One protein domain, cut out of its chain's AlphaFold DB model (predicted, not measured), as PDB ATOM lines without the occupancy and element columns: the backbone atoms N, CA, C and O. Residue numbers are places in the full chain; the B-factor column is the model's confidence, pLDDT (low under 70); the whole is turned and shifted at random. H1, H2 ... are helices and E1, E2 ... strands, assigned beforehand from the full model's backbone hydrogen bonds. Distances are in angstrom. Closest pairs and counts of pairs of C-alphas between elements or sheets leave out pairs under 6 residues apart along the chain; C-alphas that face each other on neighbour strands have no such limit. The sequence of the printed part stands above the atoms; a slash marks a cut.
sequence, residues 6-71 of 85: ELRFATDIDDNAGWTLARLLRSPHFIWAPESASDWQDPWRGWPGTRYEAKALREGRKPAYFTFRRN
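What this domain is: This is residues 6 to 71 of the 85 residues of the protein "tRNA (Guanine-N(7)-)-methyltransferase" of Methylocella tundrae (UniProt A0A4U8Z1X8). What shape? A two-stranded antiparallel ribbon, E1 and E2, has helix H1 along one face, short H2 beside E2 and H3 beyond one end. Which parts? The 66 printed residues, mixed in class, include E1 at residues 6 to 11, H1 at 14 to 25, H2 at 38 to 41, H3 at 51 to 58 and E2 at 64 to 70. The whole is compact, with radius of gyration of the C-alphas 12.1 A, spanning 37 by 25 by 19 A.

How they stand to each other: Strand pairing? E1 and E2 are antiparallel, with N 7 and O 68 within hydrogen-bond range, 2.8 A. Helices? C-alphas 17 of H1 and 64 of E2 are closest, 6.6 A; 40 of H2 and 65 of E2, 4.7 A. H3 is apart from H1; both have every O i to N i+4 pair within range.

Where its parts are: E1 start? C-alpha 6 is at (55.707, -3.928, -25.186). E2 end? C-alpha 70 is at (54.497, 1.588, -22.417).

The domain as a whole: Cut? The printed part has no cut; link H1 to H2 is long. Confidence? No printed residue is under 70.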
ATOM      1  N   GLU A   6      56.708  -2.944 -25.604       96.12
ATOM      2  CA  GLU A   6      55.707  -3.928 -25.186       96.12
ATOM      3  C   GLU A   6      56.132  -4.649 -23.902       96.12
ATOM      4  O   GLU A   6      57.275  -5.086 -23.756       96.12
ATOM      5  N   LEU A   7      55.193  -4.792 -22.971       96.38
ATOM      6  CA  LEU A   7      55.251  -5.730 -21.860       96.38
ATOM      7  C   LEU A   7      54.311  -6.884 -22.197       96.38
ATOM      8  O   LEU A   7      53.096  -6.698 -22.244       96.38
ATOM      9  N   ARG A   8      54.884  -8.063 -22.420       96.62
ATOM     10  CA  ARG A   8      54.156  -9.306 -22.675       96.62
ATOM     11  C   ARG A   8      54.129 -10.144 -21.404       96.62
ATOM     12  O   ARG A   8      55.181 -10.419 -20.831       96.62
ATOM     13  N   PHE A   9      52.937 -10.507 -20.951       96.69
ATOM     14  CA  PHE A   9      52.711 -11.262 -19.724       96.69
ATOM     15  C   PHE A   9      51.806 -12.457 -20.015       96.69
ATOM     16  O   PHE A   9      50.729 -12.273 -20.569       96.69
ATOM     17  N   ALA A  10      52.233 -13.660 -19.634       96.56
ATOM     18  CA  ALA A  10      51.445 -14.877 -19.787       96.56
ATOM     19  C   ALA A  10      51.227 -15.542 -18.426       96.56
ATOM     20  O   ALA A  10      52.163 -15.638 -17.628       96.56
ATOM     21  N   THR A  11      50.011 -16.014 -18.158       96.56
ATOM     22  CA  THR A  11      49.708 -16.786 -16.947       96.56
ATOM     23  C   THR A  11      48.574 -17.775 -17.176       96.56
ATOM     24  O   THR A  11      47.631 -17.499 -17.901       96.56
ATOM     25  N   ASP A  12      48.667 -18.927 -16.527       95.06
ATOM     26  CA  ASP A  12      47.701 -20.025 -16.503       95.06
ATOM     27  C   ASP A  12      46.871 -20.084 -15.204       95.06
ATOM     28  O   ASP A  12      46.237 -21.102 -14.906       95.06
ATOM     29  N   ILE A  13      46.918 -19.010 -14.409       95.00
ATOM     30  CA  ILE A  13      46.215 -18.855 -13.133       95.00
ATOM     31  C   ILE A  13      45.282 -17.647 -13.247       95.00
ATOM     32  O   ILE A  13      45.745 -16.522 -13.434       95.00
ATOM     33  N   ASP A  14      43.978 -17.882 -13.105       93.62
ATOM     34  CA  ASP A  14      42.935 -16.872 -13.337       93.62
ATOM     35  C   ASP A  14      43.065 -15.662 -12.394       93.62
ATOM     36  O   ASP A  14      43.092 -14.513 -12.839       93.62
ATOM     37  N   ASP A  15      43.308 -15.906 -11.103       95.81
ATOM     38  CA  ASP A  15      43.528 -14.842 -10.115       95.81
ATOM     39  C   ASP A  15      44.723 -13.946 -10.474       95.81
ATOM     40  O   ASP A  15      44.657 -12.717 -10.360       95.81
ATOM     41  N   ASN A  16      45.816 -14.541 -10.968       95.62
ATOM     42  CA  ASN A  16      46.984 -13.785 -11.411       95.62
ATOM     43  C   ASN A  16      46.665 -12.957 -12.657       95.62
ATOM     44  O   ASN A  16      47.168 -11.833 -12.781       95.62
ATOM     45  N   ALA A  17      45.846 -13.492 -13.565       96.75
ATOM     46  CA  ALA A  17      45.423 -12.792 -14.766       96.75
ATOM     47  C   ALA A  17      44.601 -11.550 -14.394       96.75
ATOM     48  O   ALA A  17      44.974 -10.429 -14.753       96.75
ATOM     49  N   GLY A  18      43.551 -11.734 -13.589       97.44
ATOM     50  CA  GLY A  18      42.681 -10.654 -13.128       97.44
ATOM     51  C   GLY A  18      43.433  -9.591 -12.326       97.44
ATOM     52  O   GLY A  18      43.313  -8.394 -12.607       97.44
ATOM     53  N   TRP A  19      44.275 -10.007 -11.374       97.75
ATOM     54  CA  TRP A  19      45.064  -9.077 -10.564       97.75
ATOM     55  C   TRP A  19      46.038  -8.255 -11.414       97.75
ATOM     56  O   TRP A  19      46.100  -7.028 -11.273       97.75
ATOM     57  N   THR A  20      46.775  -8.908 -12.322       97.69
ATOM     58  CA  THR A  20      47.761  -8.247 -13.194       97.69
ATOM     59  C   THR A  20      47.089  -7.233 -14.100       97.69
ATOM     60  O   THR A  20      47.531  -6.081 -14.178       97.69
ATOM     61  N   LEU A  21      45.991  -7.638 -14.739       97.38
ATOM     62  CA  LEU A  21      45.226  -6.773 -15.617       97.38
ATOM     63  C   LEU A  21      44.716  -5.543 -14.861       97.38
ATOM     64  O   LEU A  21      44.986  -4.410 -15.259       97.38
ATOM     65  N   ALA A  22      44.065  -5.750 -13.714       97.81
ATOM     66  CA  ALA A  22      43.552  -4.663 -12.892       97.81
ATOM     67  C   ALA A  22      44.673  -3.714 -12.427       97.81
ATOM     68  O   ALA A  22      44.492  -2.494 -12.395       97.81
ATOM     69  N   ARG A  23      45.850  -4.246 -12.074       97.38
ATOM     70  CA  ARG A  23      46.997  -3.444 -11.628       97.38
ATOM     71  C   ARG A  23      47.569  -2.573 -12.742       97.38
ATOM     72  O   ARG A  23      47.914  -1.420 -12.466       97.38
ATOM     73  N   LEU A  24      47.687  -3.110 -13.956       96.44
ATOM     74  CA  LEU A  24      48.239  -2.393 -15.105       96.44
ATOM     75  C   LEU A  24      47.248  -1.390 -15.692       96.44
ATOM     76  O   LEU A  24      47.672  -0.295 -16.044       96.44
ATOM     77  N   LEU A  25      45.948  -1.691 -15.682       95.38
ATOM     78  CA  LEU A  25      44.904  -0.743 -16.081       95.38
ATOM     79  C   LEU A  25      44.841   0.509 -15.195       95.38
ATOM     80  O   LEU A  25      44.520   1.588 -15.678       95.38
ATOM     81  N   ARG A  26      45.192   0.400 -13.907       96.06
ATOM     82  CA  ARG A  26      45.308   1.563 -13.005       96.06
ATOM     83  C   ARG A  26      46.595   2.370 -13.198       96.06
ATOM     84  O   ARG A  26      46.765   3.408 -12.564       96.06
ATOM     85  N   SER A  27      47.542   1.877 -13.991       94.19
ATOM     86  CA  SER A  27      48.836   2.524 -14.174       94.19
ATOM     87  C   SER A  27      48.792   3.498 -15.352       94.19
ATOM     88  O   SER A  27      48.549   3.063 -16.474       94.19
ATOM     89  N   PRO A  28      49.151   4.784 -15.177       93.88
ATOM     90  CA  PRO A  28      49.225   5.738 -16.292       93.88
ATOM     91  C   PRO A  28      50.381   5.434 -17.262       93.88
ATOM     92  O   PRO A  28      50.520   6.054 -18.319       93.88
ATOM     93  N   HIS A  29      51.259   4.499 -16.891       94.31
ATOM     94  CA  HIS A  29      52.424   4.126 -17.680       94.31
ATOM     95  C   HIS A  29      52.115   3.105 -18.773       94.31
ATOM     96  O   HIS A  29      52.963   2.922 -19.645       94.31
ATOM     97  N   PHE A  30      50.973   2.419 -18.729       95.88
ATOM     98  CA  PHE A  30      50.674   1.319 -19.638       95.88
ATOM     99  C   PHE A  30      49.314   1.497 -20.294       95.88
ATOM    100  O   PHE A  30      48.376   2.005 -19.692       95.88
ATOM    101  N   ILE A  31      49.231   1.061 -21.544       95.75
ATOM    102  CA  ILE A  31      48.007   1.042 -22.333       95.75
ATOM    103  C   ILE A  31      47.696  -0.420 -22.640       95.75
ATOM    104  O   ILE A  31      48.570  -1.145 -23.127       95.75
ATOM    105  N   TRP A  32      46.462  -0.829 -22.358       96.12
ATOM    106  CA  TRP A  32      45.885  -2.102 -22.777       96.12
ATOM    107  C   TRP A  32      44.659  -1.804 -23.632       96.12
ATOM    108  O   TRP A  32      43.715  -1.178 -23.153       96.12
ATOM    109  N   ALA A  33      44.711  -2.189 -24.902       94.00
ATOM    110  CA  ALA A  33      43.652  -1.939 -25.872       94.00
ATOM    111  C   ALA A  33      43.560  -3.129 -26.843       94.00
ATOM    112  O   ALA A  33      43.959  -2.988 -27.997       94.00
ATOM    113  N   PRO A  34      43.144  -4.317 -26.364       96.06
ATOM    114  CA  PRO A  34      42.845  -5.430 -27.257       96.06
ATOM    115  C   PRO A  34      41.648  -5.065 -28.146       96.06
ATOM    116  O   PRO A  34      40.713  -4.405 -27.689       96.06
ATOM    117  N   GLU A  35      41.665  -5.499 -29.402       96.56
ATOM    118  CA  GLU A  35      40.551  -5.327 -30.343       96.56
ATOM    119  C   GLU A  35      39.524  -6.459 -30.191       96.56
ATOM    120  O   GLU A  35      38.345  -6.299 -30.507       96.56
ATOM    121  N   SER A  36      39.962  -7.608 -29.673       96.50
ATOM    122  CA  SER A  36      39.176  -8.829 -29.558       96.50
ATOM    123  C   SER A  36      39.595  -9.693 -28.364       96.50
ATOM    124  O   SER A  36      40.632  -9.490 -27.730       96.50
ATOM    125  N   ALA A  37      38.780 -10.703 -28.057       95.56
ATOM    126  CA  ALA A  37      39.106 -11.688 -27.031       95.56
ATOM    127  C   ALA A  37      40.344 -12.532 -27.389       95.56
ATOM    128  O   ALA A  37      41.142 -12.847 -26.507       95.56
ATOM    129  N   SER A  38      40.534 -12.854 -28.672       96.00
ATOM    130  CA  SER A  38      41.692 -13.616 -29.157       96.00
ATOM    131  C   SER A  38      43.017 -12.914 -28.868       96.00
ATOM    132  O   SER A  38      43.993 -13.587 -28.560       96.00
ATOM    133  N   ASP A  39      43.047 -11.577 -28.833       96.75
ATOM    134  CA  ASP A  39      44.280 -10.816 -28.567       96.75
ATOM    135  C   ASP A  39      44.888 -11.078 -27.185       96.75
ATOM    136  O   ASP A  39      46.047 -10.729 -26.947       96.75
ATOM    137  N   TRP A  40      44.107 -11.652 -26.263       96.62
ATOM    138  CA  TRP A  40      44.584 -12.035 -24.938       96.62
ATOM    139  C   TRP A  40      44.286 -13.476 -24.526       96.62
ATOM    140  O   TRP A  40      44.763 -13.910 -23.476       96.62
ATOM    141  N   GLN A  41      43.526 -14.225 -25.324       96.12
ATOM    142  CA  GLN A  41      43.274 -15.651 -25.102       96.12
ATOM    143  C   GLN A  41      44.200 -16.543 -25.930       96.12
ATOM    144  O   GLN A  41      44.484 -17.665 -25.511       96.12
ATOM    145  N   ASP A  42      44.715 -16.039 -27.053       96.12
ATOM    146  CA  ASP A  42      45.620 -16.783 -27.919       96.12
ATOM    147  C   ASP A  42      47.088 -16.401 -27.664       96.12
ATOM    148  O   ASP A  42      47.403 -15.249 -27.341       96.12
ATOM    149  N   PRO A  43      48.025 -17.352 -27.823       96.12
ATOM    150  CA  PRO A  43      49.444 -17.072 -27.682       96.12
ATOM    151  C   PRO A  43      49.936 -16.108 -28.766       96.12
ATOM    152  O   PRO A  43      49.484 -16.126 -29.913       96.12
ATOM    153  N   TRP A  44      50.952 -15.305 -28.435       95.75
ATOM    154  CA  TRP A  44      51.584 -14.426 -29.419       95.75
ATOM    155  C   TRP A  44      52.146 -15.221 -30.597       95.75
ATOM    156  O   TRP A  44      52.682 -16.321 -30.440       95.75
ATOM    157  N   ARG A  45      52.128 -14.618 -31.788       94.75
ATOM    158  CA  ARG A  45      52.722 -15.227 -32.981       94.75
ATOM    159  C   ARG A  45      54.182 -15.628 -32.729       94.75
ATOM    160  O   ARG A  45      55.013 -14.785 -32.394       94.75
ATOM    161  N   GLY A  46      54.488 -16.908 -32.943       94.25
ATOM    162  CA  GLY A  46      55.829 -17.472 -32.752       94.25
ATOM    163  C   GLY A  46      56.191 -17.786 -31.297       94.25
ATOM    164  O   GLY A  46      57.341 -18.128 -31.033       94.25
ATOM    165  N   TRP A  47      55.248 -17.680 -30.357       94.25
ATOM    166  CA  TRP A  47      55.453 -18.106 -28.977       94.25
ATOM    167  C   TRP A  47      55.578 -19.635 -28.915       94.25
ATOM    168  O   TRP A  47      54.625 -20.331 -29.270       94.25
ATOM    169  N   PRO A  48      56.719 -20.187 -28.464       93.12
ATOM    170  CA  PRO A  48      56.902 -21.635 -28.382       93.12
ATOM    171  C   PRO A  48      56.136 -22.273 -27.211       93.12
ATOM    172  O   PRO A  48      56.153 -23.495 -27.069       93.12
ATOM    173  N   GLY A  49      55.494 -21.467 -26.356       92.69
ATOM    174  CA  GLY A  49      54.919 -21.935 -25.101       92.69
ATOM    175  C   GLY A  49      55.980 -22.172 -24.026       92.69
ATOM    176  O   GLY A  49      57.187 -22.020 -24.231       92.69
ATOM    177  N   THR A  50      55.523 -22.581 -22.846       94.06
ATOM    178  CA  THR A  50      56.398 -23.056 -21.765       94.06
ATOM    179  C   THR A  50      55.970 -24.442 -21.293       94.06
ATOM    180  O   THR A  50      54.847 -24.886 -21.526       94.06
ATOM    181  N   ARG A  51      56.842 -25.128 -20.543       95.06
ATOM    182  CA  ARG A  51      56.487 -26.400 -19.892       95.06
ATOM    183  C   ARG A  51      55.297 -26.258 -18.930       95.06
ATOM    184  O   ARG A  51      54.519 -27.198 -18.789       95.06
ATOM    185  N   TYR A  52      55.168 -25.111 -18.259       92.12
ATOM    186  CA  TYR A  52      54.058 -24.836 -17.341       92.12
ATOM    187  C   TYR A  52      52.749 -24.616 -18.097       92.12
ATOM    188  O   TYR A  52      51.733 -25.184 -17.719       92.12
ATOM    189  N   GLU A  53      52.808 -23.905 -19.219       93.31
ATOM    190  CA  GLU A  53      51.672 -23.706 -20.122       93.31
ATOM    191  C   GLU A  53      51.166 -25.041 -20.689       93.31
ATOM    192  O   GLU A  53      49.981 -25.349 -20.594       93.31
ATOM    193  N   ALA A  54      52.074 -25.905 -21.158       94.56
ATOM    194  CA  ALA A  54      51.718 -27.247 -21.621       94.56
ATOM    195  C   ALA A  54      51.070 -28.098 -20.512       94.56
ATOM    196  O   ALA A  54      50.123 -28.848 -20.760       94.56
ATOM    197  N   LYS A  55      51.560 -27.978 -19.269       94.94
ATOM    198  CA  LYS A  55      50.944 -28.628 -18.106       94.94
ATOM    199  C   LYS A  55      49.539 -28.078 -17.842       94.94
ATOM    200  O   LYS A  55      48.633 -28.870 -17.608       94.94
ATOM    201  N   ALA A  56      49.361 -26.763 -17.889       94.19
ATOM    202  CA  ALA A  56      48.083 -26.113 -17.639       94.19
ATOM    203  C   ALA A  56      47.009 -26.522 -18.646       94.19
ATOM    204  O   ALA A  56      45.910 -26.898 -18.244       94.19
ATOM    205  N   LEU A  57      47.358 -26.534 -19.935       93.62
ATOM    206  CA  LEU A  57      46.463 -26.970 -21.006       93.62
ATOM    207  C   LEU A  57      46.014 -28.424 -20.806       93.62
ATOM    208  O   LEU A  57      44.833 -28.729 -20.938       93.62
ATOM    209  N   ARG A  58      46.933 -29.318 -20.412       95.38
ATOM    210  CA  ARG A  58      46.598 -30.716 -20.086       95.38
ATOM    211  C   ARG A  58      45.642 -30.836 -18.895       95.38
ATOM    212  O   ARG A  58      44.862 -31.778 -18.838       95.38
ATOM    213  N   GLU A  59      45.706 -29.903 -17.954       95.75
ATOM    214  CA  GLU A  59      44.809 -29.826 -16.794       95.75
ATOM    215  C   GLU A  59      43.501 -29.069 -17.100       95.75
ATOM    216  O   GLU A  59      42.712 -28.821 -16.193       95.75
ATOM    217  N   GLY A  60      43.255 -28.696 -18.362       94.19
ATOM    218  CA  GLY A  60      42.041 -27.994 -18.788       94.19
ATOM    219  C   GLY A  60      41.999 -26.513 -18.405       94.19
ATOM    220  O   GLY A  60      40.958 -25.871 -18.550       94.19
ATOM    221  N   ARG A  61      43.116 -25.952 -17.926       94.81
ATOM    222  CA  ARG A  61      43.239 -24.524 -17.613       94.81
ATOM    223  C   ARG A  61      43.508 -23.731 -18.891       94.81
ATOM    224  O   ARG A  61      44.164 -24.224 -19.809       94.81
ATOM    225  N   LYS A  62      43.002 -22.497 -18.942       93.06
ATOM    226  CA  LYS A  62      43.161 -21.583 -20.081       93.06
ATOM    227  C   LYS A  62      44.186 -20.500 -19.737       93.06
ATOM    228  O   LYS A  62      43.909 -19.698 -18.848       93.06
ATOM    229  N   PRO A  63      45.358 -20.478 -20.391       96.38
ATOM    230  CA  PRO A  63      46.301 -19.383 -20.237       96.38
ATOM    231  C   PRO A  63      45.745 -18.071 -20.801       96.38
ATOM    232  O   PRO A  63      44.977 -18.073 -21.761       96.38
ATOM    233  N   ALA A  64      46.162 -16.959 -20.210       97.31
ATOM    234  CA  ALA A  64      45.939 -15.609 -20.702       97.31
ATOM    235  C   ALA A  64      47.275 -14.990 -21.124       97.31
ATOM    236  O   ALA A  64      48.289 -15.179 -20.445       97.31
ATOM    237  N   TYR A  65      47.263 -14.222 -22.211       97.75
ATOM    238  CA  TYR A  65      48.434 -13.625 -22.851       97.75
ATOM    239  C   TYR A  65      48.223 -12.120 -23.030       97.75
ATOM    240  O   TYR A  65      47.699 -11.649 -24.029       97.75
ATOM    241  N   PHE A  66      48.634 -11.312 -22.063       98.06
ATOM    242  CA  PHE A  66      48.445  -9.867 -22.133       98.06
ATOM    243  C   PHE A  66      49.622  -9.158 -22.796       98.06
ATOM    244  O   PHE A  66      50.778  -9.343 -22.409       98.06
ATOM    245  N   THR A  67      49.312  -8.261 -23.730       97.69
ATOM    246  CA  THR A  67      50.266  -7.301 -24.292       97.69
ATOM    247  C   THR A  67      49.897  -5.897 -23.840       97.69
ATOM    248  O   THR A  67      48.829  -5.385 -24.168       97.69
ATOM    249  N   PHE A  68      50.793  -5.249 -23.104       97.25
ATOM    250  CA  PHE A  68      50.660  -3.853 -22.702       97.25
ATOM    251  C   PHE A  68      51.698  -3.009 -23.422       97.25
ATOM    252  O   PHE A  68      52.849  -3.419 -23.557       97.25
ATOM    253  N   ARG A  69      51.341  -1.788 -23.812       96.75
ATOM    254  CA  ARG A  69      52.293  -0.841 -24.404       96.75
ATOM    255  C   ARG A  69      52.684   0.227 -23.394       96.75
ATOM    256  O   ARG A  69      51.819   0.848 -22.781       96.75
ATOM    257  N   ARG A  70      53.986   0.475 -23.228       95.44
ATOM    258  CA  ARG A  70      54.497   1.588 -22.417       95.44
ATOM    259  C   ARG A  70      54.084   2.913 -23.060       95.44
ATOM    260  O   ARG A  70      54.396   3.151 -24.225       95.44
ATOM    261  N   ASN A  71      53.436   3.781 -22.291       92.50
ATOM    262  CA  ASN A  71      53.005   5.099 -22.745       92.50
ATOM    263  C   ASN A  71      54.195   5.938 -23.267       92.50
ATOM    264  O   ASN A  71      55.326   5.790 -22.791       92.50
TER     265      ASN A  71